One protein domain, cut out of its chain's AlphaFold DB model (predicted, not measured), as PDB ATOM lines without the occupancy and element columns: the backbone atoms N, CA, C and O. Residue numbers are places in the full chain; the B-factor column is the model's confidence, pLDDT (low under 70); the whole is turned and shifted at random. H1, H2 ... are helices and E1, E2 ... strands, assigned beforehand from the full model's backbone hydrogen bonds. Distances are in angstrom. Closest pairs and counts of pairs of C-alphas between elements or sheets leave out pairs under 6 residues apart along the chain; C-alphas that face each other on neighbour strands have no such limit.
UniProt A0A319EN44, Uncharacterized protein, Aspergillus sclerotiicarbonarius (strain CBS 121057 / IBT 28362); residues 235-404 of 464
ATOM      1  N   SER A 235      75.613 -28.921  75.334       58.06
ATOM      2  CA  SER A 235      76.549 -27.844  75.636       58.06
ATOM      3  C   SER A 235      75.783 -26.569  75.978       58.06
ATOM      4  O   SER A 235      75.160 -25.968  75.105       58.06
ATOM      5  N   ARG A 236      75.854 -26.132  77.234       63.31
ATOM      6  CA  ARG A 236      75.204 -24.902  77.690       63.31
ATOM      7  C   ARG A 236      76.188 -23.988  78.400       63.31
ATOM      8  O   ARG A 236      76.880 -24.423  79.317       63.31
ATOM      9  N   ASP A 237      76.179 -22.717  78.017       68.81
ATOM     10  CA  ASP A 237      76.851 -21.656  78.761       68.81
ATOM     11  C   ASP A 237      75.982 -21.237  79.945       68.81
ATOM     12  O   ASP A 237      74.834 -20.816  79.783       68.81
ATOM     13  N   TYR A 238      76.534 -21.354  81.143       75.31
ATOM     14  CA  TYR A 238      75.936 -20.889  82.381       75.31
ATOM     15  C   TYR A 238      76.693 -19.673  82.884       75.31
ATOM     16  O   TYR A 238      77.924 -19.640  82.878       75.31
ATOM     17  N   TRP A 239      75.940 -18.697  83.380       76.62
ATOM     18  CA  TRP A 239      76.483 -17.481  83.957       76.62
ATOM     19  C   TRP A 239      75.912 -17.269  85.351       76.62
ATOM     20  O   TRP A 239      74.704 -17.393  85.558       76.62
ATOM     21  N   VAL A 240      76.772 -16.919  86.302       76.19
ATOM     22  CA  VAL A 240      76.370 -16.518  87.653       76.19
ATOM     23  C   VAL A 240      76.925 -15.134  87.947       76.19
ATOM     24  O   VAL A 240      78.136 -14.924  87.924       76.19
ATOM     25  N   GLY A 241      76.032 -14.190  88.230       77.69
ATOM     26  CA  GLY A 241      76.376 -12.892  88.798       77.69
ATOM     27  C   GLY A 241      76.151 -12.904  90.303       77.69
ATOM     28  O   GLY A 241      75.009 -13.001  90.740       77.69
ATOM     29  N   VAL A 242      77.220 -12.794  91.085       81.00
ATOM     30  CA  VAL A 242      77.142 -12.574  92.531       81.00
ATOM     31  C   VAL A 242      77.240 -11.075  92.784       81.00
ATOM     32  O   VAL A 242      78.287 -10.473  92.541       81.00
ATOM     33  N   ASN A 243      76.148 -10.477  93.246       82.06
ATOM     34  CA  ASN A 243      76.083  -9.060  93.582       82.06
ATOM     35  C   ASN A 243      76.117  -8.940  95.105       82.06
ATOM     36  O   ASN A 243      75.258  -9.493  95.782       82.06
ATOM     37  N   ILE A 244      77.114  -8.256  95.656       87.50
ATOM     38  CA  ILE A 244      77.252  -8.057  97.102       87.50
ATOM     39  C   ILE A 244      77.038  -6.578  97.386       87.50
ATOM     40  O   ILE A 244      77.716  -5.738  96.800       87.50
ATOM     41  N   HIS A 245      76.093  -6.267  98.266       89.12
ATOM     42  CA  HIS A 245      75.681  -4.920  98.643       89.12
ATOM     43  C   HIS A 245      75.972  -4.694 100.127       89.12
ATOM     44  O   HIS A 245      75.432  -5.401 100.982       89.12
ATOM     45  N   ASN A 246      76.801  -3.701 100.444       89.94
ATOM     46  CA  ASN A 246      77.096  -3.296 101.811       89.94
ATOM     47  C   ASN A 246      76.267  -2.074 102.220       89.94
ATOM     48  O   ASN A 246      76.533  -0.959 101.765       89.94
ATOM     49  N   TRP A 247      75.277  -2.301 103.084       88.56
ATOM     50  CA  TRP A 247      74.409  -1.265 103.648       88.56
ATOM     51  C   TRP A 247      74.866  -0.799 105.035       88.56
ATOM     52  O   TRP A 247      74.313   0.165 105.558       88.56
ATOM     53  N   GLU A 248      75.852  -1.475 105.632       87.06
ATOM     54  CA  GLU A 248      76.383  -1.130 106.951       87.06
ATOM     55  C   GLU A 248      77.109   0.204 106.914       87.06
ATOM     56  O   GLU A 248      77.933   0.452 106.039       87.06
ATOM     57  N   THR A 249      76.865   1.041 107.912       82.69
ATOM     58  CA  THR A 249      77.413   2.397 107.974       82.69
ATOM     59  C   THR A 249      78.806   2.484 108.563       82.69
ATOM     60  O   THR A 249      79.531   3.447 108.312       82.69
ATOM     61  N   ASP A 250      79.184   1.469 109.330       84.06
ATOM     62  CA  ASP A 250      80.339   1.546 110.224       84.06
ATOM     63  C   ASP A 250      81.428   0.539 109.841       84.06
ATOM     64  O   ASP A 250      82.551   0.619 110.337       84.06
ATOM     65  N   THR A 251      81.113  -0.406 108.948       88.31
ATOM     66  CA  THR A 251      82.002  -1.520 108.612       88.31
ATOM     67  C   THR A 251      82.245  -1.607 107.112       88.31
ATOM     68  O   THR A 251      81.321  -1.757 106.312       88.31
ATOM     69  N   THR A 252      83.522  -1.563 106.744       90.00
ATOM     70  CA  THR A 252      84.021  -1.931 105.417       90.00
ATOM     71  C   THR A 252      84.279  -3.433 105.378       90.00
ATOM     72  O   THR A 252      84.827  -3.997 106.331       90.00
ATOM     73  N   TYR A 253      83.921  -4.065 104.267       92.81
ATOM     74  CA  TYR A 253      84.155  -5.481 104.011       92.81
ATOM     75  C   TYR A 253      85.035  -5.673 102.780       92.81
ATOM     76  O   TYR A 253      85.027  -4.848 101.875       92.81
ATOM     77  N   THR A 254      85.750  -6.787 102.704       92.88
ATOM     78  CA  THR A 254      86.571  -7.150 101.547       92.88
ATOM     79  C   THR A 254      86.291  -8.592 101.163       92.88
ATOM     80  O   THR A 254      86.229  -9.473 102.023       92.88
ATOM     81  N   VAL A 255      86.116  -8.840  99.865       92.31
ATOM     82  CA  VAL A 255      86.092 -10.194  99.308       92.31
ATOM     83  C   VAL A 255      87.541 -10.655  99.175       92.31
ATOM     84  O   VAL A 255      88.254 -10.184  98.293       92.31
ATOM     85  N   THR A 256      87.994 -11.528 100.071       93.75
ATOM     86  CA  THR A 256      89.424 -11.877 100.198       93.75
ATOM     87  C   THR A 256      89.787 -13.228  99.606       93.75
ATOM     88  O   THR A 256      90.950 -13.486  99.324       93.75
ATOM     89  N   ASP A 257      88.818 -14.132  99.472       94.12
ATOM     90  CA  ASP A 257      89.082 -15.499  99.023       94.12
ATOM     91  C   ASP A 257      87.897 -16.050  98.229       94.12
ATOM     92  O   ASP A 257      86.760 -15.585  98.380       94.12
ATOM     93  N   TYR A 258      88.164 -17.037  97.378       93.94
ATOM     94  CA  TYR A 258      87.188 -17.613  96.465       93.94
ATOM     95  C   TYR A 258      87.466 -19.091  96.172       93.94
ATOM     96  O   TYR A 258      88.587 -19.581  96.266       93.94
ATOM     97  N   TYR A 259      86.422 -19.797  95.754       95.56
ATOM     98  CA  TYR A 259      86.498 -21.152  95.224       95.56
ATOM     99  C   TYR A 259      85.588 -21.277  94.004       95.56
ATOM    100  O   TYR A 259      84.490 -20.713  93.987       95.56
ATOM    101  N   PHE A 260      86.031 -22.045  93.008       93.12
ATOM    102  CA  PHE A 260      85.290 -22.315  91.779       93.12
ATOM    103  C   PHE A 260      85.161 -23.817  91.528       93.12
ATOM    104  O   PHE A 260      86.132 -24.561  91.641       93.12
ATOM    105  N   ASP A 261      83.968 -24.227  91.112       94.50
ATOM    106  CA  ASP A 261      83.625 -25.565  90.637       94.50
ATOM    107  C   ASP A 261      83.121 -25.432  89.199       94.50
ATOM    108  O   ASP A 261      82.074 -24.833  88.948       94.50
ATOM    109  N   ASN A 262      83.930 -25.896  88.245       91.12
ATOM    110  CA  ASN A 262      83.721 -25.676  86.816       91.12
ATOM    111  C   ASN A 262      83.439 -24.201  86.443       91.12
ATOM    112  O   ASN A 262      82.701 -23.931  85.501       91.12
ATOM    113  N   ALA A 263      84.002 -23.228  87.166       86.50
ATOM    114  CA  ALA A 263      83.765 -21.803  86.934       86.50
ATOM    115  C   ALA A 263      85.065 -21.031  86.678       86.50
ATOM    116  O   ALA A 263      86.143 -21.415  87.128       86.50
ATOM    117  N   GLN A 264      84.950 -19.915  85.966       80.56
ATOM    118  CA  GLN A 264      86.014 -18.932  85.792       80.56
ATOM    119  C   GLN A 264      85.446 -17.514  85.798       80.56
ATOM    120  O   GLN A 264      84.312 -17.285  85.360       80.56
ATOM    121  N   ILE A 265      86.263 -16.552  86.229       68.81
ATOM    122  CA  ILE A 265      85.925 -15.131  86.147       68.81
ATOM    123  C   ILE A 265      85.745 -14.749  84.681       68.81
ATOM    124  O   ILE A 265      86.592 -15.011  83.820       68.81
ATOM    125  N   SER A 266      84.611 -14.120  84.384       50.00
ATOM    126  CA  SER A 266      84.313 -13.631  83.045       50.00
ATOM    127  C   SER A 266      85.391 -12.652  82.579       50.00
ATOM    128  O   SER A 266      85.671 -11.665  83.248       50.00
ATOM    129  N   GLY A 267      85.962 -12.901  81.398       45.53
ATOM    130  CA  GLY A 267      87.083 -12.124  80.854       45.53
ATOM    131  C   GLY A 267      88.460 -12.761  81.066       45.53
ATOM    132  O   GLY A 267      89.442 -12.198  80.600       45.53
ATOM    133  N   GLY A 268      88.542 -13.933  81.715       50.59
ATOM    134  CA  GLY A 268      89.794 -14.690  81.870       50.59
ATOM    135  C   GLY A 268      90.797 -14.058  82.840       50.59
ATOM    136  O   GLY A 268      91.972 -14.417  82.828       50.59
ATOM    137  N   GLY A 269      90.347 -13.094  83.647       53.53
ATOM    138  CA  GLY A 269      91.174 -12.405  84.629       53.53
ATOM    139  C   GLY A 269      91.488 -13.264  85.854       53.53
ATOM    140  O   GLY A 269      90.776 -14.215  86.177       53.53
ATOM    141  N   VAL A 270      92.554 -12.886  86.557       68.19
ATOM    142  CA  VAL A 270      92.855 -13.392  87.901       68.19
ATOM    143  C   VAL A 270      91.952 -12.664  88.894       68.19
ATOM    144  O   VAL A 270      91.725 -11.462  88.747       68.19
ATOM    145  N   PHE A 271      91.437 -13.382  89.891       73.56
ATOM    146  CA  PHE A 271      90.687 -12.767  90.982       73.56
ATOM    147  C   PHE A 271      91.514 -11.672  91.656       73.56
ATOM    148  O   PHE A 271      92.696 -11.863  91.944       73.56
ATOM    149  N   GLN A 272      90.871 -10.542  91.918       72.88
ATOM    150  CA  GLN A 272      91.426  -9.459  92.711       72.88
ATOM    151  C   GLN A 272      90.528  -9.259  93.922       72.88
ATOM    152  O   GLN A 272      89.308  -9.395  93.813       72.88
ATOM    153  N   GLU A 273      91.138  -8.955  95.064       82.56
ATOM    154  CA  GLU A 273      90.377  -8.572  96.245       82.56
ATOM    155  C   GLU A 273      89.570  -7.310  95.934       82.56
ATOM    156  O   GLU A 273      90.095  -6.333  95.398       82.56
ATOM    157  N   GLU A 274      88.287  -7.340  96.270       76.31
ATOM    158  CA  GLU A 274      87.374  -6.225  96.033       76.31
ATOM    159  C   GLU A 274      86.827  -5.752  97.378       76.31
ATOM    160  O   GLU A 274      86.280  -6.533  98.164       76.31
ATOM    161  N   THR A 275      86.988  -4.460  97.648       81.62
ATOM    162  CA  THR A 275      86.578  -3.839  98.907       81.62
ATOM    163  C   THR A 275      85.220  -3.168  98.743       81.62
ATOM    164  O   THR A 275      85.029  -2.317  97.877       81.62
ATOM    165  N   LEU A 276      84.288  -3.536  99.616       82.38
ATOM    166  CA  LEU A 276      83.005  -2.886  99.825       82.38
ATOM    167  C   LEU A 276      83.143  -1.890 100.971       82.38
ATOM    168  O   LEU A 276      83.128  -2.273 102.144       82.38
ATOM    169  N   THR A 277      83.265  -0.609 100.645       81.12
ATOM    170  CA  THR A 277      83.268   0.445 101.664       81.12
ATOM    171  C   THR A 277      81.956   0.445 102.440       81.12
ATOM    172  O   THR A 277      80.939  -0.087 101.984       81.12
ATOM    173  N   ASN A 278      81.970   1.018 103.637       78.06
ATOM    174  CA  ASN A 278      80.750   1.265 104.387       78.06
ATOM    175  C   ASN A 278      79.731   2.071 103.553       78.06
ATOM    176  O   ASN A 278      80.079   2.963 102.773       78.06
ATOM    177  N   GLY A 279      78.461   1.713 103.704       66.25
ATOM    178  CA  GLY A 279      77.328   2.468 103.203       66.25
ATOM    179  C   GLY A 279      77.222   3.831 103.883       66.25
ATOM    180  O   GLY A 279      77.732   4.070 104.977       66.25
ATOM    181  N   GLY A 280      76.548   4.757 103.213       63.72
ATOM    182  CA  GLY A 280      76.332   6.089 103.750       63.72
ATOM    183  C   GLY A 280      75.315   6.104 104.901       63.72
ATOM    184  O   GLY A 280      74.225   5.555 104.754       63.72
ATOM    185  N   SER A 281      75.637   6.772 106.017       51.19
ATOM    186  CA  SER A 281      74.856   6.718 107.264       51.19
ATOM    187  C   SER A 281      73.942   7.910 107.542       51.19
ATOM    188  O   SER A 281      72.904   7.741 108.185       51.19
ATOM    189  N   GLU A 282      74.292   9.091 107.034       49.41
ATOM    190  CA  GLU A 282      73.619  10.348 107.353       49.41
ATOM    191  C   GLU A 282      73.698  11.316 106.164       49.41
ATOM    192  O   GLU A 282      74.769  11.557 105.601       49.41
ATOM    193  N   VAL A 283      72.559  11.894 105.765       42.84
ATOM    194  CA  VAL A 283      72.523  12.963 104.756       42.84
ATOM    195  C   VAL A 283      72.180  14.272 105.436       42.84
ATOM    196  O   VAL A 283      71.033  14.484 105.826       42.84
ATOM    197  N   VAL A 284      73.134  15.198 105.482       40.50
ATOM    198  CA  VAL A 284      72.827  16.597 105.795       40.50
ATOM    199  C   VAL A 284      72.311  17.265 104.525       40.50
ATOM    200  O   VAL A 284      73.078  17.525 103.589       40.50
ATOM    201  N   LEU A 285      71.003  17.517 104.492       33.09
ATOM    202  CA  LEU A 285      70.330  18.258 103.430       33.09
ATOM    203  C   LEU A 285      70.849  19.710 103.371       33.09
ATOM    204  O   LEU A 285      71.318  20.239 104.381       33.09
ATOM    205  N   PRO A 286      70.719  20.416 102.231       30.89
ATOM    206  CA  PRO A 286      71.135  21.820 102.105       30.89
ATOM    207  C   PRO A 286      70.489  22.785 103.116       30.89
ATOM    208  O   PRO A 286      70.989  23.885 103.320       30.89
ATOM    209  N   ASN A 287      69.384  22.385 103.753       32.91
ATOM    210  CA  ASN A 287      68.712  23.135 104.817       32.91
ATOM    211  C   ASN A 287      69.215  22.791 106.236       32.91
ATOM    212  O   ASN A 287      68.629  23.253 107.212       32.91
ATOM    213  N   GLY A 288      70.264  21.973 106.359       30.89
ATOM    214  CA  GLY A 288      70.870  21.582 107.631       30.89
ATOM    215  C   GLY A 288      70.148  20.460 108.381       30.89
ATOM    216  O   GLY A 288      70.591  20.103 109.468       30.89
ATOM    217  N   MET A 289      69.067  19.888 107.839       34.34
ATOM    218  CA  MET A 289      68.418  18.723 108.448       34.34
ATOM    219  C   MET A 289      69.149  17.436 108.060       34.34
ATOM    220  O   MET A 289      69.390  17.194 106.876       34.34
ATOM    221  N   ALA A 290      69.455  16.600 109.050       41.78
ATOM    222  CA  ALA A 290      69.901  15.232 108.829       41.78
ATOM    223  C   ALA A 290      68.691  14.345 108.487       41.78
ATOM    224  O   ALA A 290      67.710  14.328 109.233       41.78
ATOM    225  N   THR A 291      68.737  13.632 107.362       43.28
ATOM    226  CA  THR A 291      67.790  12.548 107.058       43.28
ATOM    227  C   THR A 291      68.485  11.192 107.148       43.28
ATOM    228  O   THR A 291      69.654  11.051 106.785       43.28
ATOM    229  N   THR A 292      67.743  10.207 107.655       50.06
ATOM    230  CA  THR A 292      68.182   8.832 107.932       50.06
ATOM    231  C   THR A 292      67.717   7.831 106.870       50.06
ATOM    232  O   THR A 292      67.840   6.625 107.078       50.06
ATOM    233  N   ASP A 293      67.155   8.286 105.744       53.62
ATOM    234  CA  ASP A 293      66.727   7.388 104.664       53.62
ATOM    235  C   ASP A 293      67.944   6.845 103.894       53.62
ATOM    236  O   ASP A 293      68.397   7.376 102.879       53.62
ATOM    237  N   GLN A 294      68.504   5.763 104.437       60.28
ATOM    238  CA  GLN A 294      69.683   5.054 103.943       60.28
ATOM    239  C   GLN A 294      69.358   4.217 102.698       60.28
ATOM    240  O   GLN A 294      69.217   3.001 102.788       60.28
ATOM    241  N   ASN A 295      69.236   4.828 101.524       74.88
ATOM    242  CA  ASN A 295      69.095   4.076 100.268       74.88
ATOM    243  C   ASN A 295      70.403   3.991  99.470       74.88
ATOM    244  O   ASN A 295      70.379   4.005  98.238       74.88
ATOM    245  N   ILE A 296      71.538   3.964 100.170       76.25
ATOM    246  CA  ILE A 296      72.874   3.931  99.575       76.25
ATOM    247  C   ILE A 296      73.629   2.723 100.093       76.25
ATOM    248  O   ILE A 296      73.611   2.446 101.289       76.25
ATOM    249  N   PHE A 297      74.328   2.053  99.187       78.00
ATOM    250  CA  PHE A 297      75.194   0.932  99.507       78.00
ATOM    251  C   PHE A 297      76.445   0.956  98.634       78.00
ATOM    252  O   PHE A 297      76.414   1.436  97.494       78.00
ATOM    253  N   SER A 298      77.541   0.418  99.165       79.62
ATOM    254  CA  SER A 298      78.669   0.013  98.327       79.62
ATOM    255  C   SER A 298      78.361  -1.330  97.691       79.62
ATOM    256  O   SER A 298      77.673  -2.154  98.298       79.62
ATOM    257  N   TYR A 299      78.848  -1.570  96.478       74.12
ATOM    258  CA  TYR A 299      78.591  -2.833  95.805       74.12
ATOM    259  C   TYR A 299      79.800  -3.402  95.085       74.12
ATOM    260  O   TYR A 299      80.652  -2.682  94.574       74.12
ATOM    261  N   VAL A 300      79.811  -4.726  94.982       72.81
ATOM    262  CA  VAL A 300      80.727  -5.493  94.140       72.81
ATOM    263  C   VAL A 300      79.901  -6.467  93.311       72.81
ATOM    264  O   VAL A 300      78.957  -7.079  93.809       72.81
ATOM    265  N   VAL A 301      80.256  -6.608  92.035       71.00
ATOM    266  CA  VAL A 301      79.622  -7.554  91.113       71.00
ATOM    267  C   VAL A 301      80.683  -8.511  90.597       71.00
ATOM    268  O   VAL A 301      81.580  -8.108  89.859       71.00
ATOM    269  N   LEU A 302      80.559  -9.784  90.957       73.56
ATOM    270  CA  LEU A 302      81.451 -10.857  90.529       73.56
ATOM    271  C   LEU A 302      80.717 -11.706  89.499       73.56
ATOM    272  O   LEU A 302      79.640 -12.232  89.772       73.56
ATOM    273  N   PHE A 303      81.279 -11.823  88.301       70.25
ATOM    274  CA  PHE A 303      80.623 -12.506  87.190       70.25
ATOM    275  C   PHE A 303      81.412 -13.742  86.778       70.25
ATOM    276  O   PHE A 303      82.582 -13.646  86.405       70.25
ATOM    277  N   MET A 304      80.751 -14.892  86.830       77.31
ATOM    278  CA  MET A 304      81.353 -16.203  86.632       77.31
ATOM    279  C   MET A 304      80.676 -16.914  85.474       77.31
ATOM    280  O   MET A 304      79.459 -16.820  85.313       77.31
ATOM    281  N   LYS A 305      81.466 -17.636  84.683       79.69
ATOM    282  CA  LYS A 305      80.975 -18.508  83.614       79.69
ATOM    283  C   LYS A 305      81.516 -19.911  83.772       79.69
ATOM    284  O   LYS A 305      82.603 -20.074  84.329       79.69
ATOM    285  N   ASN A 306      80.791 -20.903  83.269       78.94
ATOM    286  CA  ASN A 306      81.306 -22.260  83.272       78.94
ATOM    287  C   ASN A 306      82.519 -22.416  82.341       78.94
ATOM    288  O   ASN A 306      82.657 -21.712  81.339       78.94
ATOM    289  N   VAL A 307      83.437 -23.312  82.708       76.81
ATOM    290  CA  VAL A 307      84.608 -23.652  81.882       76.81
ATOM    291  C   VAL A 307      84.237 -24.760  80.904       76.81
ATOM    292  O   VAL A 307      84.406 -24.605  79.697       76.81
ATOM    293  N   ASN A 308      83.699 -25.859  81.426       71.56
ATOM    294  CA  ASN A 308      83.119 -26.940  80.655       71.56
ATOM    295  C   ASN A 308      81.615 -26.705  80.483       71.56
ATOM    296  O   ASN A 308      80.862 -26.602  81.453       71.56
ATOM    297  N   THR A 309      81.175 -26.631  79.236       73.50
ATOM    298  CA  THR A 309      79.773 -26.407  78.873       73.50
ATOM    299  C   THR A 309      78.992 -27.704  78.711       73.50
ATOM    300  O   THR A 309      77.760 -27.686  78.688       73.50
ATOM    301  N   ILE A 310      79.681 -28.842  78.608       68.19
ATOM    302  CA  ILE A 310      79.074 -30.116  78.242       68.19
ATOM    303  C   ILE A 310      78.535 -30.813  79.488       68.19
ATOM    304  O   ILE A 310      79.301 -31.339  80.286       68.19
ATOM    305  N   PHE A 311      77.209 -30.841  79.639       71.81
ATOM    306  CA  PHE A 311      76.491 -31.473  80.760       71.81
ATOM    307  C   PHE A 311      76.908 -31.031  82.170       71.81
ATOM    308  O   PHE A 311      76.477 -31.633  83.154       71.81
ATOM    309  N   GLU A 312      77.659 -29.944  82.284       77.81
ATOM    310  CA  GLU A 312      78.125 -29.411  83.553       77.81
ATOM    311  C   GLU A 312      77.491 -28.048  83.830       77.81
ATOM    312  O   GLU A 312      77.175 -27.269  82.929       77.81
ATOM    313  N   GLY A 313      77.233 -27.812  85.113       87.94
ATOM    314  CA  GLY A 313      76.826 -26.513  85.627       87.94
ATOM    315  C   GLY A 313      78.043 -25.718  86.084       87.94
ATOM    316  O   GLY A 313      79.158 -25.996  85.658       87.94
ATOM    317  N   LEU A 314      77.854 -24.775  86.998       93.88
ATOM    318  CA  LEU A 314      78.967 -24.123  87.685       93.88
ATOM    319  C   LEU A 314      78.645 -23.877  89.151       93.88
ATOM    320  O   LEU A 314      77.480 -23.741  89.526       93.88
ATOM    321  N   GLY A 315      79.678 -23.783  89.972       96.31
ATOM    322  CA  GLY A 315      79.575 -23.439  91.378       96.31
ATOM    323  C   GLY A 315      80.660 -22.466  91.801       96.31
ATOM    324  O   GLY A 315      81.760 -22.439  91.249       96.31
ATOM    325  N   VAL A 316      80.317 -21.614  92.758       96.44
ATOM    326  CA  VAL A 316      81.178 -20.539  93.246       96.44
ATOM    327  C   VAL A 316      81.005 -20.395  94.751       96.44
ATOM    328  O   VAL A 316      79.905 -20.571  95.279       96.44
ATOM    329  N   ALA A 317      82.076 -20.041  95.447       97.69
ATOM    330  CA  ALA A 317      82.023 -19.605  96.833       97.69
ATOM    331  C   ALA A 317      83.019 -18.480  97.082       97.69
ATOM    332  O   ALA A 317      84.030 -18.377  96.389       97.69
ATOM    333  N   PHE A 318      82.721 -17.638  98.067       97.12
ATOM    334  CA  PHE A 318      83.550 -16.494  98.424       97.12
ATOM    335  C   PHE A 318      83.580 -16.280  99.928       97.12
ATOM    336  O   PHE A 318      82.603 -16.552 100.634       97.12
ATOM    337  N   LYS A 319      84.701 -15.727 100.388       97.62
ATOM    338  CA  LYS A 319      84.885 -15.227 101.744       97.62
ATOM    339  C   LYS A 319      84.861 -13.716 101.748       97.62
ATOM    340  O   LYS A 319      85.634 -13.079 101.036       97.62
ATOM    341  N   VAL A 320      83.998 -13.171 102.592       97.38
ATOM    342  CA  VAL A 320      83.874 -11.737 102.816       97.38
ATOM    343  C   VAL A 320      84.217 -11.466 104.271       97.38
ATOM    344  O   VAL A 320      83.582 -12.019 105.166       97.38
ATOM    345  N   VAL A 321      85.229 -10.642 104.517       96.75
ATOM    346  CA  VAL A 321      85.708 -10.319 105.870       96.75
ATOM    347  C   VAL A 321      85.587  -8.831 106.143       96.75
ATOM    348  O   VAL A 321      85.707  -8.019 105.231       96.75
ATOM    349  N   SER A 322      85.340  -8.464 107.396       94.19
ATOM    350  CA  SER A 322      85.453  -7.081 107.852       94.19
ATOM    351  C   SER A 322      86.896  -6.591 107.726       94.19
ATOM    352  O   SER A 322      87.838  -7.384 107.745       94.19
ATOM    353  N   ALA A 323      87.083  -5.274 107.656       87.69
ATOM    354  CA  ALA A 323      88.400  -4.644 107.542       87.69
ATOM    355  C   ALA A 323      89.400  -5.038 108.654       87.69
ATOM    356  O   ALA A 323      90.610  -4.986 108.443       87.69
ATOM    357  N   ASP A 324      88.922  -5.445 109.834       87.56
ATOM    358  CA  ASP A 324      89.767  -5.937 110.929       87.56
ATOM    359  C   ASP A 324      90.123  -7.436 110.827       87.56
ATOM    360  O   ASP A 324      90.881  -7.947 111.654       87.56
ATOM    361  N   GLY A 325      89.562  -8.143 109.841       90.25
ATOM    362  CA  GLY A 325      89.756  -9.566 109.575       90.25
ATOM    363  C   GLY A 325      89.122 -10.516 110.597       90.25
ATOM    364  O   GLY A 325      89.358 -11.722 110.516       90.25
ATOM    365  N   LYS A 326      88.356 -10.015 111.578       90.38
ATOM    366  CA  LYS A 326      87.848 -10.830 112.700       90.38
ATOM    367  C   LYS A 326      86.436 -11.352 112.504       90.38
ATOM    368  O   LYS A 326      86.062 -12.332 113.141       90.38
ATOM    369  N   SER A 327      85.648 -10.686 111.672       95.00
ATOM    370  CA  SER A 327      84.256 -11.032 111.414       95.00
ATOM    371  C   SER A 327      83.996 -11.073 109.913       95.00
ATOM    372  O   SER A 327      84.823 -10.639 109.114       95.00
ATOM    373  N   GLY A 328      82.868 -11.637 109.511       96.31
ATOM    374  CA  GLY A 328      82.533 -11.766 108.105       96.31
ATOM    375  C   GLY A 328      81.536 -12.879 107.863       96.31
ATOM    376  O   GLY A 328      80.859 -13.342 108.780       96.31
ATOM    377  N   PHE A 329      81.463 -13.315 106.618       98.06
ATOM    378  CA  PHE A 329      80.609 -14.413 106.216       98.06
ATOM    379  C   PHE A 329      81.209 -15.151 105.020       98.06
ATOM    380  O   PHE A 329      82.033 -14.618 104.270       98.06
ATOM    381  N   LEU A 330      80.778 -16.394 104.842       98.38
ATOM    382  CA  LEU A 330      81.030 -17.172 103.639       98.38
ATOM    383  C   LEU A 330      79.726 -17.301 102.860       98.38
ATOM    384  O   LEU A 330      78.650 -17.507 103.433       98.38
ATOM    385  N   LEU A 331      79.830 -17.202 101.541       97.88
ATOM    386  CA  LEU A 331      78.710 -17.383 100.627       97.88
ATOM    387  C   LEU A 331      79.053 -18.432  99.580       97.88
ATOM    388  O   LEU A 331      80.204 -18.539  99.160       97.88
ATOM    389  N   LYS A 332      78.057 -19.206  99.158       97.88
ATOM    390  CA  LYS A 332      78.201 -20.194  98.090       97.88
ATOM    391  C   LYS A 332      76.952 -20.276  97.232       97.88
ATOM    392  O   LYS A 332      75.838 -20.099  97.724       97.88
ATOM    393  N   TYR A 333      77.152 -20.544  95.953       96.88
ATOM    394  CA  TYR A 333      76.096 -20.669  94.964       96.88
ATOM    395  C   TYR A 333      76.448 -21.772  93.975       96.88
ATOM    396  O   TYR A 333      77.560 -21.806  93.449       96.88
ATOM    397  N   LYS A 334      75.502 -22.664  93.706       96.56
ATOM    398  CA  LYS A 334      75.654 -23.766  92.763       96.56
ATOM    399  C   LYS A 334      74.520 -23.711  91.757       96.56
ATOM    400  O   LYS A 334      73.352 -23.757  92.123       96.56
ATOM    401  N   CYS A 335      74.891 -23.632  90.489       93.31
ATOM    402  CA  CYS A 335      74.009 -23.707  89.339       93.31
ATOM    403  C   CYS A 335      74.249 -25.044  88.633       93.31
ATOM    404  O   CYS A 335      75.073 -25.098  87.718       93.31
ATOM    405  N   PRO A 336      73.612 -26.147  89.063       91.69
ATOM    406  CA  PRO A 336      73.844 -27.446  88.454       91.69
ATOM    407  C   PRO A 336      73.257 -27.509  87.038       91.69
ATOM    408  O   PRO A 336      72.337 -26.776  86.673       91.69
ATOM    409  N   ARG A 337      73.754 -28.454  86.232       84.06
ATOM    410  CA  ARG A 337      73.164 -28.751  84.918       84.06
ATOM    411  C   ARG A 337      71.695 -29.153  85.045       84.06
ATOM    412  O   ARG A 337      70.852 -28.716  84.259       84.06
ATOM    413  N   PHE A 338      71.430 -30.021  86.016       84.44
ATOM    414  CA  PHE A 338      70.133 -30.620  86.284       84.44
ATOM    415  C   PHE A 338      69.722 -30.334  87.722       84.44
ATOM    416  O   PHE A 338      70.522 -30.496  88.642       84.44
ATOM    417  N   GLY A 339      68.452 -29.982  87.900       88.25
ATOM    418  CA  GLY A 339      67.892 -29.631  89.196       88.25
ATOM    419  C   GLY A 339      67.914 -28.132  89.459       88.25
ATOM    420  O   GLY A 339      68.184 -27.327  88.566       88.25
ATOM    421  N   ASP A 340      67.576 -27.800  90.694       92.88
ATOM    422  CA  ASP A 340      67.488 -26.428  91.157       92.88
ATOM    423  C   ASP A 340      68.844 -25.930  91.651       92.88
ATOM    424  O   ASP A 340      69.631 -26.668  92.249       92.88
ATOM    425  N   ASN A 341      69.081 -24.647  91.427       93.12
ATOM    426  CA  ASN A 341      70.174 -23.902  91.997       93.12
ATOM    427  C   ASN A 341      70.072 -23.946  93.516       93.12
ATOM    428  O   ASN A 341      68.985 -23.867  94.095       93.12
ATOM    429  N   THR A 342      71.226 -24.029  94.156       95.00
ATOM    430  CA  THR A 342      71.344 -23.999  95.607       95.00
ATOM    431  C   THR A 342      72.264 -22.875  96.031       95.00
ATOM    432  O   THR A 342      73.208 -22.490  95.344       95.00
ATOM    433  N   LEU A 343      71.956 -22.328  97.193       95.50
ATOM    434  CA  LEU A 343      72.588 -21.149  97.755       95.50
ATOM    435  C   LEU A 343      72.899 -21.418  99.224       95.50
ATOM    436  O   LEU A 343      72.228 -22.225  99.863       95.50
ATOM    437  N   GLY A 344      73.941 -20.792  99.753       97.06
ATOM    438  CA  GLY A 344      74.378 -20.994 101.131       97.06
ATOM    439  C   GLY A 344      75.023 -19.739 101.692       97.06
ATOM    440  O   GLY A 344      75.803 -19.076 101.008       97.06
ATOM    441  N   LEU A 345      74.704 -19.432 102.948       97.44
ATOM    442  CA  LEU A 345      75.305 -18.353 103.721       97.44
ATOM    443  C   LEU A 345      75.628 -18.843 105.133       97.44
ATOM    444  O   LEU A 345      74.797 -19.486 105.773       97.44
ATOM    445  N   THR A 346      76.796 -18.463 105.641       97.31
ATOM    446  CA  THR A 346      77.147 -18.612 107.057       97.31
ATOM    447  C   THR A 346      77.877 -17.372 107.544       97.31
ATOM    448  O   THR A 346      78.765 -16.865 106.866       97.31
ATOM    449  N   GLY A 347      77.505 -16.870 108.719       96.81
ATOM    450  CA  GLY A 347      78.175 -15.753 109.385       96.81
ATOM    451  C   GLY A 347      79.428 -16.163 110.162       96.81
ATOM    452  O   GLY A 347      79.790 -15.488 111.124       96.81
ATOM    453  N   ASP A 348      80.036 -17.298 109.816       93.06
ATOM    454  CA  ASP A 348      81.305 -17.770 110.364       93.06
ATOM    455  C   ASP A 348      82.356 -17.830 109.249       93.06
ATOM    456  O   ASP A 348      82.079 -18.270 108.136       93.06
ATOM    457  N   ILE A 349      83.569 -17.382 109.561       95.31
ATOM    458  CA  ILE A 349      84.722 -17.341 108.655       95.31
ATOM    459  C   ILE A 349      85.845 -18.298 109.080       95.31
ATOM    460  O   ILE A 349      86.953 -18.214 108.539       95.31
ATOM    461  N   SER A 350      85.581 -19.165 110.065       93.25
ATOM    462  CA  SER A 350      86.540 -20.122 110.629       93.25
ATOM    463  C   SER A 350      86.990 -21.188 109.625       93.25
ATOM    464  O   SER A 350      88.143 -21.619 109.660       93.25
ATOM    465  N   GLN A 351      86.104 -21.586 108.713       93.69
ATOM    466  CA  GLN A 351      86.378 -22.568 107.667       93.69
ATOM    467  C   GLN A 351      87.061 -21.930 106.445       93.69
ATOM    468  O   GLN A 351      86.928 -20.729 106.183       93.69
ATOM    469  N   SER A 352      87.785 -22.748 105.672       96.44
ATOM    470  CA  SER A 352      88.251 -22.344 104.341       96.44
ATOM    471  C   SER A 352      87.071 -22.267 103.361       96.44
ATOM    472  O   SER A 352      86.059 -22.947 103.547       96.44
ATOM    473  N   VAL A 353      87.190 -21.462 102.299       96.44
ATOM    474  CA  VAL A 353      86.121 -21.334 101.286       96.44
ATOM    475  C   VAL A 353      85.832 -22.674 100.609       96.44
ATOM    476  O   VAL A 353      84.674 -23.018 100.380       96.44
ATOM    477  N   THR A 354      86.880 -23.452 100.337       97.31
ATOM    478  CA  THR A 354      86.780 -24.785  99.735       97.31
ATOM    479  C   THR A 354      86.053 -25.770 100.645       97.31
ATOM    480  O   THR A 354      85.167 -26.485 100.176       97.31
ATOM    481  N   ASP A 355      86.392 -25.815 101.937       97.81
ATOM    482  CA  ASP A 355      85.726 -26.725 102.879       97.81
ATOM    483  C   ASP A 355      84.252 -26.350 103.032       97.81
ATOM    484  O   ASP A 355      83.380 -27.211 102.951       97.81
ATOM    485  N   TYR A 356      83.965 -25.051 103.150       97.69
ATOM    486  CA  TYR A 356      82.600 -24.553 103.228       97.69
ATOM    487  C   TYR A 356      81.782 -24.871 101.969       97.69
ATOM    488  O   TYR A 356      80.617 -25.261 102.072       97.69
ATOM    489  N   TYR A 357      82.365 -24.749 100.770       97.62
ATOM    490  CA  TYR A 357      81.683 -25.127  99.527       97.62
ATOM    491  C   TYR A 357      81.290 -26.611  99.533       97.62
ATOM    492  O   TYR A 357      80.141 -26.937  99.229       97.62
ATOM    493  N   ASN A 358      82.216 -27.484  99.938       96.94
ATOM    494  CA  ASN A 358      82.037 -28.937  99.942       96.94
ATOM    495  C   ASN A 358      81.230 -29.475 101.139       96.94
ATOM    496  O   ASN A 358      80.898 -30.658 101.162       96.94
ATOM    497  N   ASP A 359      80.900 -28.639 102.125       96.25
ATOM    498  CA  ASP A 359      80.037 -29.027 103.239       96.25
ATOM    499  C   ASP A 359      78.563 -29.052 102.807       96.25
ATOM    500  O   ASP A 359      77.890 -28.019 102.711       96.25
ATOM    501  N   ASP A 360      78.038 -30.252 102.568       93.81
ATOM    502  CA  ASP A 360      76.654 -30.439 102.135       93.81
ATOM    503  C   ASP A 360      75.611 -29.996 103.176       93.81
ATOM    504  O   ASP A 360      74.464 -29.717 102.821       93.81
ATOM    505  N   SER A 361      75.989 -29.883 104.454       94.00
ATOM    506  CA  SER A 361      75.074 -29.486 105.529       94.00
ATOM    507  C   SER A 361      74.781 -27.983 105.571       94.00
ATOM    508  O   SER A 361      73.831 -27.559 106.230       94.00
ATOM    509  N   THR A 362      75.563 -27.173 104.849       94.81
ATOM    510  CA  THR A 362      75.460 -25.702 104.854       94.81
ATOM    511  C   THR A 362      74.753 -25.130 103.623       94.81
ATOM    512  O   THR A 362      74.655 -23.910 103.462       94.81
ATOM    513  N   TRP A 363      74.231 -25.984 102.736       95.81
ATOM    514  CA  TRP A 363      73.328 -25.543 101.674       95.81
ATOM    515  C   TRP A 363      71.945 -25.215 102.239       95.81
ATOM    516  O   TRP A 363      71.421 -25.922 103.101       95.81
ATOM    517  N   ALA A 364      71.316 -24.165 101.712       93.50
ATOM    518  CA  ALA A 364      69.902 -23.925 101.952       93.50
ATOM    519  C   ALA A 364      69.071 -25.119 101.461       93.50
ATOM    520  O   ALA A 364      69.473 -25.871 100.568       93.50
ATOM    521  N   SER A 365      67.880 -25.279 102.038       89.81
ATOM    522  CA  SER A 365      66.965 -26.350 101.640       89.81
ATOM    523  C   SER A 365      66.652 -26.279 100.143       89.81
ATOM    524  O   SER A 365      66.536 -25.193  99.572       89.81
ATOM    525  N   SER A 366      66.488 -27.436  99.501       86.62
ATOM    526  CA  SER A 366      66.109 -27.494  98.086       86.62
ATOM    527  C   SER A 366      64.838 -26.672  97.823       86.62
ATOM    528  O   SER A 366      63.903 -26.693  98.625       86.62
ATOM    529  N   GLY A 367      64.814 -25.922  96.720       86.88
ATOM    530  CA  GLY A 367      63.695 -25.039  96.384       86.88
ATOM    531  C   GLY A 367      63.743 -23.645  97.028       86.88
ATOM    532  O   GLY A 367      62.787 -22.880  96.871       86.88
ATOM    533  N   SER A 368      64.807 -23.304  97.763       89.31
ATOM    534  CA  SER A 368      64.924 -22.006  98.444       89.31
ATOM    535  C   SER A 368      65.390 -20.908  97.493       89.31
ATOM    536  O   SER A 368      66.482 -20.986  96.944       89.31
ATOM    537  N   TYR A 369      64.586 -19.851  97.356       90.50
ATOM    538  CA  TYR A 369      64.946 -18.629  96.618       90.50
ATOM    539  C   TYR A 369      65.759 -17.640  97.455       90.50
ATOM    540  O   TYR A 369      66.284 -16.658  96.934       90.50
ATOM    541  N   ASN A 370      65.829 -17.877  98.760       91.50
ATOM    542  CA  ASN A 370      66.457 -16.998  99.719       91.50
ATOM    543  C   ASN A 370      67.191 -17.806 100.789       91.50
ATOM    544  O   ASN A 370      66.909 -18.979 101.029       91.50
ATOM    545  N   THR A 371      68.168 -17.166 101.411       94.50
ATOM    546  CA  THR A 371      68.836 -17.643 102.617       94.50
ATOM    547  C   THR A 371      69.272 -16.440 103.428       94.50
ATOM    548  O   THR A 371      69.441 -15.346 102.893       94.50
ATOM    549  N   GLN A 372      69.437 -16.619 104.727       95.38
ATOM    550  CA  GLN A 372      69.885 -15.551 105.601       95.38
ATOM    551  C   GLN A 372      70.786 -16.101 106.688       95.38
ATOM    552  O   GLN A 372      70.671 -17.254 107.103       95.38
ATOM    553  N   THR A 373      71.661 -15.244 107.183       96.12
ATOM    554  CA  THR A 373      72.484 -15.533 108.347       96.12
ATOM    555  C   THR A 373      72.763 -14.241 109.107       96.12
ATOM    556  O   THR A 373      72.245 -13.168 108.786       96.12
ATOM    557  N   THR A 374      73.554 -14.337 110.160       96.88
ATOM    558  CA  THR A 374      73.996 -13.194 110.949       96.88
ATOM    559  C   THR A 374      75.477 -13.359 111.211       96.88
ATOM    560  O   THR A 374      75.898 -14.436 111.628       96.88
ATOM    561  N   ILE A 375      76.264 -12.314 110.958       96.19
ATOM    562  CA  ILE A 375      77.699 -12.329 111.237       96.19
ATOM    563  C   ILE A 375      77.907 -12.587 112.734       96.19
ATOM    564  O   ILE A 375      77.389 -11.869 113.599       96.19
ATOM    565  N   SER A 376      78.681 -13.628 113.032       92.00
ATOM    566  CA  SER A 376      78.957 -14.059 114.397       92.00
ATOM    567  C   SER A 376      79.653 -12.946 115.178       92.00
ATOM    568  O   SER A 376      80.661 -12.395 114.743       92.00
ATOM    569  N   GLY A 377      79.110 -12.609 116.347       86.50
ATOM    570  CA  GLY A 377      79.683 -11.605 117.249       86.50
ATOM    571  C   GLY A 377      79.323 -10.147 116.949       86.50
ATOM    572  O   GLY A 377      79.540  -9.316 117.824       86.50
ATOM    573  N   THR A 378      78.734  -9.824 115.790       90.19
ATOM    574  CA  THR A 378      78.311  -8.443 115.468       90.19
ATOM    575  C   THR A 378      76.796  -8.268 115.415       90.19
ATOM    576  O   THR A 378      76.301  -7.178 115.679       90.19
ATOM    577  N   GLY A 379      76.038  -9.325 115.097       89.19
ATOM    578  CA  GLY A 379      74.583  -9.222 114.936       89.19
ATOM    579  C   GLY A 379      74.141  -8.637 113.586       89.19
ATOM    580  O   GLY A 379      72.943  -8.473 113.357       89.19
ATOM    581  N   VAL A 380      75.083  -8.359 112.679       93.88
ATOM    582  CA  VAL A 380      74.804  -7.834 111.334       93.88
ATOM    583  C   VAL A 380      74.143  -8.915 110.481       93.88
ATOM    584  O   VAL A 380      74.687 -10.010 110.322       93.88
ATOM    585  N   SER A 381      72.964  -8.619 109.930       95.94
ATOM    586  CA  SER A 381      72.214  -9.559 109.091       95.94
ATOM    587  C   SER A 381      72.797  -9.638 107.681       95.94
ATOM    588  O   SER A 381      73.169  -8.615 107.106       95.94
ATOM    589  N   ILE A 382      72.845 -10.848 107.123       97.12
ATOM    590  CA  ILE A 382      73.177 -11.093 105.718       97.12
ATOM    591  C   ILE A 382      71.981 -11.762 105.057       97.12
ATOM    592  O   ILE A 382      71.557 -12.836 105.493       97.12
ATOM    593  N   LEU A 383      71.472 -11.153 103.991       95.88
ATOM    594  CA  LEU A 383      70.346 -11.651 103.209       95.88
ATOM    595  C   LEU A 383      70.823 -12.054 101.818       95.88
ATOM    596  O   LEU A 383      71.387 -11.230 101.109       95.88
ATOM    597  N   GLY A 384      70.586 -13.297 101.419       93.94
ATOM    598  CA  GLY A 384      70.881 -13.813 100.086       93.94
ATOM    599  C   GLY A 384      69.598 -14.131  99.328       93.94
ATOM    600  O   GLY A 384      68.722 -14.795  99.878       93.94
ATOM    601  N   THR A 385      69.489 -13.713  98.069       90.44
ATOM    602  CA  THR A 385      68.342 -14.017  97.197       90.44
ATOM    603  C   THR A 385      68.787 -14.401  95.797       90.44
ATOM    604  O   THR A 385      69.785 -13.882  95.306       90.44
ATOM    605  N   THR A 386      68.034 -15.272  95.127       88.75
ATOM    606  CA  THR A 386      68.281 -15.624  93.724       88.75
ATOM    607  C   THR A 386      67.082 -15.372  92.823       88.75
ATOM    608  O   THR A 386      65.928 -15.452  93.244       88.75
ATOM    609  N   ASN A 387      67.380 -15.092  91.558       79.19
ATOM    610  CA  ASN A 387      66.397 -14.763  90.537       79.19
ATOM    611  C   ASN A 387      65.605 -15.961  90.024       79.19
ATOM    612  O   ASN A 387      64.442 -15.841  89.638       79.19
ATOM    613  N   ALA A 388      66.237 -17.126  90.006       84.12
ATOM    614  CA  ALA A 388      65.616 -18.355  89.573       84.12
ATOM    615  C   ALA A 388      66.370 -19.554  90.119       84.12
ATOM    616  O   ALA A 388      67.590 -19.544  90.267       84.12
ATOM    617  N   LEU A 389      65.624 -20.632  90.310       88.69
ATOM    618  CA  LEU A 389      66.194 -21.920  90.666       88.69
ATOM    619  C   LEU A 389      66.628 -22.714  89.442       88.69
ATOM    620  O   LEU A 389      67.541 -23.510  89.531       88.69
ATOM    621  N   SER A 390      66.016 -22.515  88.283       85.88
ATOM    622  CA  SER A 390      66.412 -23.216  87.063       85.88
ATOM    623  C   SER A 390      65.713 -22.604  85.850       85.88
ATOM    624  O   SER A 390      64.828 -21.753  85.974       85.88
ATOM    625  N   GLY A 391      66.115 -23.032  84.654       75.50
ATOM    626  CA  GLY A 391      65.341 -22.822  83.428       75.50
ATOM    627  C   GLY A 391      65.301 -21.393  82.881       75.50
ATOM    628  O   GLY A 391      64.501 -21.133  81.978       75.50
ATOM    629  N   LEU A 392      66.149 -20.475  83.363       67.25
ATOM    630  CA  LEU A 392      66.265 -19.149  82.752       67.25
ATOM    631  C   LEU A 392      66.761 -19.274  81.316       67.25
ATOM    632  O   LEU A 392      67.775 -19.920  81.062       67.25
ATOM    633  N   SER A 393      66.058 -18.628  80.384       63.59
ATOM    634  CA  SER A 393      66.392 -18.655  78.955       63.59
ATOM    635  C   SER A 393      67.688 -17.926  78.622       63.59
ATOM    636  O   SER A 393      68.310 -18.244  77.623       63.59
ATOM    637  N   SER A 394      68.087 -16.953  79.444       55.19
ATOM    638  CA  SER A 394      69.385 -16.280  79.339       55.19
ATOM    639  C   SER A 394      70.534 -17.108  79.915       55.19
ATOM    640  O   SER A 394      71.688 -16.735  79.739       55.19
ATOM    641  N   HIS A 395      70.220 -18.161  80.681       71.06
ATOM    642  CA  HIS A 395      71.168 -18.935  81.490       71.06
ATOM    643  C   HIS A 395      72.022 -18.090  82.456       71.06
ATOM    644  O   HIS A 395      73.018 -18.577  82.991       71.06
ATOM    645  N   LEU A 396      71.598 -16.846  82.711       71.75
ATOM    646  CA  LEU A 396      72.188 -15.931  83.675       71.75
ATOM    647  C   LEU A 396      71.402 -15.973  84.979       71.75
ATOM    648  O   LEU A 396      70.292 -15.447  85.076       71.75
ATOM    649  N   TYR A 397      72.028 -16.546  85.993       79.00
ATOM    650  CA  TYR A 397      71.511 -16.594  87.344       79.00
ATOM    651  C   TYR A 397      72.172 -15.515  88.194       79.00
ATOM    652  O   TYR A 397      73.358 -15.221  88.050       79.00
ATOM    653  N   GLN A 398      71.389 -14.893  89.062       80.25
ATOM    654  CA  GLN A 398      71.852 -13.838  89.951       80.25
ATOM    655  C   GLN A 398      71.744 -14.314  91.390       80.25
ATOM    656  O   GLN A 398      70.766 -14.970  91.757       80.25
ATOM    657  N   PHE A 399      72.760 -13.991  92.182       87.75
ATOM    658  CA  PHE A 399      72.768 -14.185  93.621       87.75
ATOM    659  C   PHE A 399      73.080 -12.848  94.287       87.75
ATOM    660  O   PHE A 399      74.223 -12.394  94.282       87.75
ATOM    661  N   ASP A 400      72.039 -12.211  94.813       86.50
ATOM    662  CA  ASP A 400      72.119 -10.909  95.462       86.50
ATOM    663  C   ASP A 400      72.312 -11.100  96.963       86.50
ATOM    664  O   ASP A 400      71.505 -11.754  97.623       86.50
ATOM    665  N   ILE A 401      73.376 -10.520  97.502       94.94
ATOM    666  CA  ILE A 401      73.757 -10.559  98.908       94.94
ATOM    667  C   ILE A 401      73.651  -9.151  99.476       94.94
ATOM    668  O   ILE A 401      74.289  -8.233  98.977       94.94
ATOM    669  N   ASN A 402      72.891  -8.977 100.550       94.38
ATOM    670  CA  ASN A 402      72.725  -7.702 101.234       94.38
ATOM    671  C   ASN A 402      73.236  -7.816 102.671       94.38
ATOM    672  O   ASN A 402      72.692  -8.578 103.468       94.38
ATOM    673  N   ILE A 403      74.269  -7.041 102.990       94.88
ATOM    674  CA  ILE A 403      74.878  -6.925 104.317       94.88
ATOM    675  C   ILE A 403      74.208  -5.756 105.041       94.88
ATOM    676  O   ILE A 403      74.151  -4.664 104.482       94.88
ATOM    677  N   GLY A 404      73.707  -5.964 106.258       91.94
ATOM    678  CA  GLY A 404      73.150  -4.898 107.105       91.94
ATOM    679  C   GLY A 404      71.669  -4.584 106.890       91.94
ATOM    680  O   GLY A 404      71.079  -3.778 107.610       91.94
TER     681      GLY A 404
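Overview. This is residues 235 to 404 of the 464 residues of an uncharacterized protein of Aspergillus sclerotiicarbonarius (strain CBS 121057 / IBT 28362) (UniProt A0A319EN44). Look for a sandwich of two twisted sheets, E3 E5 E1 E11 E10 E9 and E4 E2 E6 E7 E8, face to face with their strands running nearly along each other, and with the short helix H1 packed on the outside of the five-stranded sheet. A long loop between E4 and E5 reaches away from the sandwich, and its tip, residues 283 to 291, sticks out far beyond one end and makes much of the length. The printed part has 170 residues, with eleven named strands and one named helix in the order E1 E2 E3 E4 E5 E6 E7 E8 H1 E9 E10 E11; under half of the residues are in these elements, and the class is mostly strand. The six-stranded sheet, in the order given, is mixed, and the five-stranded one is all antiparallel. The whole is compact by its radius of gyration of the C-alphas, 16.8 A, yet elongated in outline, spanning 60 by 34 by 32 A.

Along the chain. Start at Ser 235 and go on to C-alpha 239 at (76.483, -17.481, 83.957), where E1 begins; it runs to residue 246 over 22.8 A. E2 takes residues 253 to 261, 24.1 A, and the short E3 and E4 take residues 263 to 265 and 274 to 276. After the long stretch 277 to 295 find E5, residues 296 to 306, the longest strand at 32.0 A. E6 is residues 314 to 322, 27.2 A; E7 is 328 to 335, 23.8 A; E8 is 342 to 346, 13.9 A. H1, residues 353 to 358, begins at C-alpha 353 at (86.121, -21.334, 101.286) and is 8.7 A long. E9 is residues 370 to 374, 14.1 A, and E10 is 381 to 386, 17.0 A. E11, residues 396 to 403, covers 22.7 A and ends at C-alpha 403 at (74.878, -6.925, 104.317).

Arrangement. Begin with the six-stranded sheet, whose edge strands are E3 and E9. E1 and E11 are parallel at 15 degrees, with N 243 and O 399 at 2.9 A. On the other side of E1, E5 is antiparallel to it at 161 degrees, with N 242 and O 302 at 2.8 A. E9, E10 and E11 form a meander, each strand the antiparallel neighbour of the one before; look at N 384 and O 371, 2.8 A, and N 402 and O 383, 2.8 A. In the other sheet E6, E7 and E8 form a second meander, with N 316 and O 333 at 2.8 A and N 332 and O 344 at 2.9 A. E2 is antiparallel to E6, with N 259 and O 317 at 2.9 A. The facing parts of the two sheets are 7.9 A centre to centre, their best planes 11 degrees apart. E8 and E9 come closest at the C-alphas of Thr 346 and Thr 373, 5.7 A. E1 and E8 are apart. H1 is on the five-stranded sheet at a height over the sheet of 7.4 A; its closest C-alphas to E2 are those of Thr 354 and Tyr 259, 5.8 A. Every O i to N i+4 pair in H1 is within hydrogen-bond range.

Size, cuts and confidence. The C-alphas farthest apart are those of Asn 287 and Ile 310, 60.4 A. The printed part has no cut. The links E4 to E5 and H1 to E9 are long, with 19 and 11 residues; in the first, residues 283 to 284 pair with 290 to 291, antiparallel. The mean pLDDT of the printed part is 82.2; it is under 70 at residues 235 to 237, 265 to 270, 279 to 294, 310 and 392 to 394.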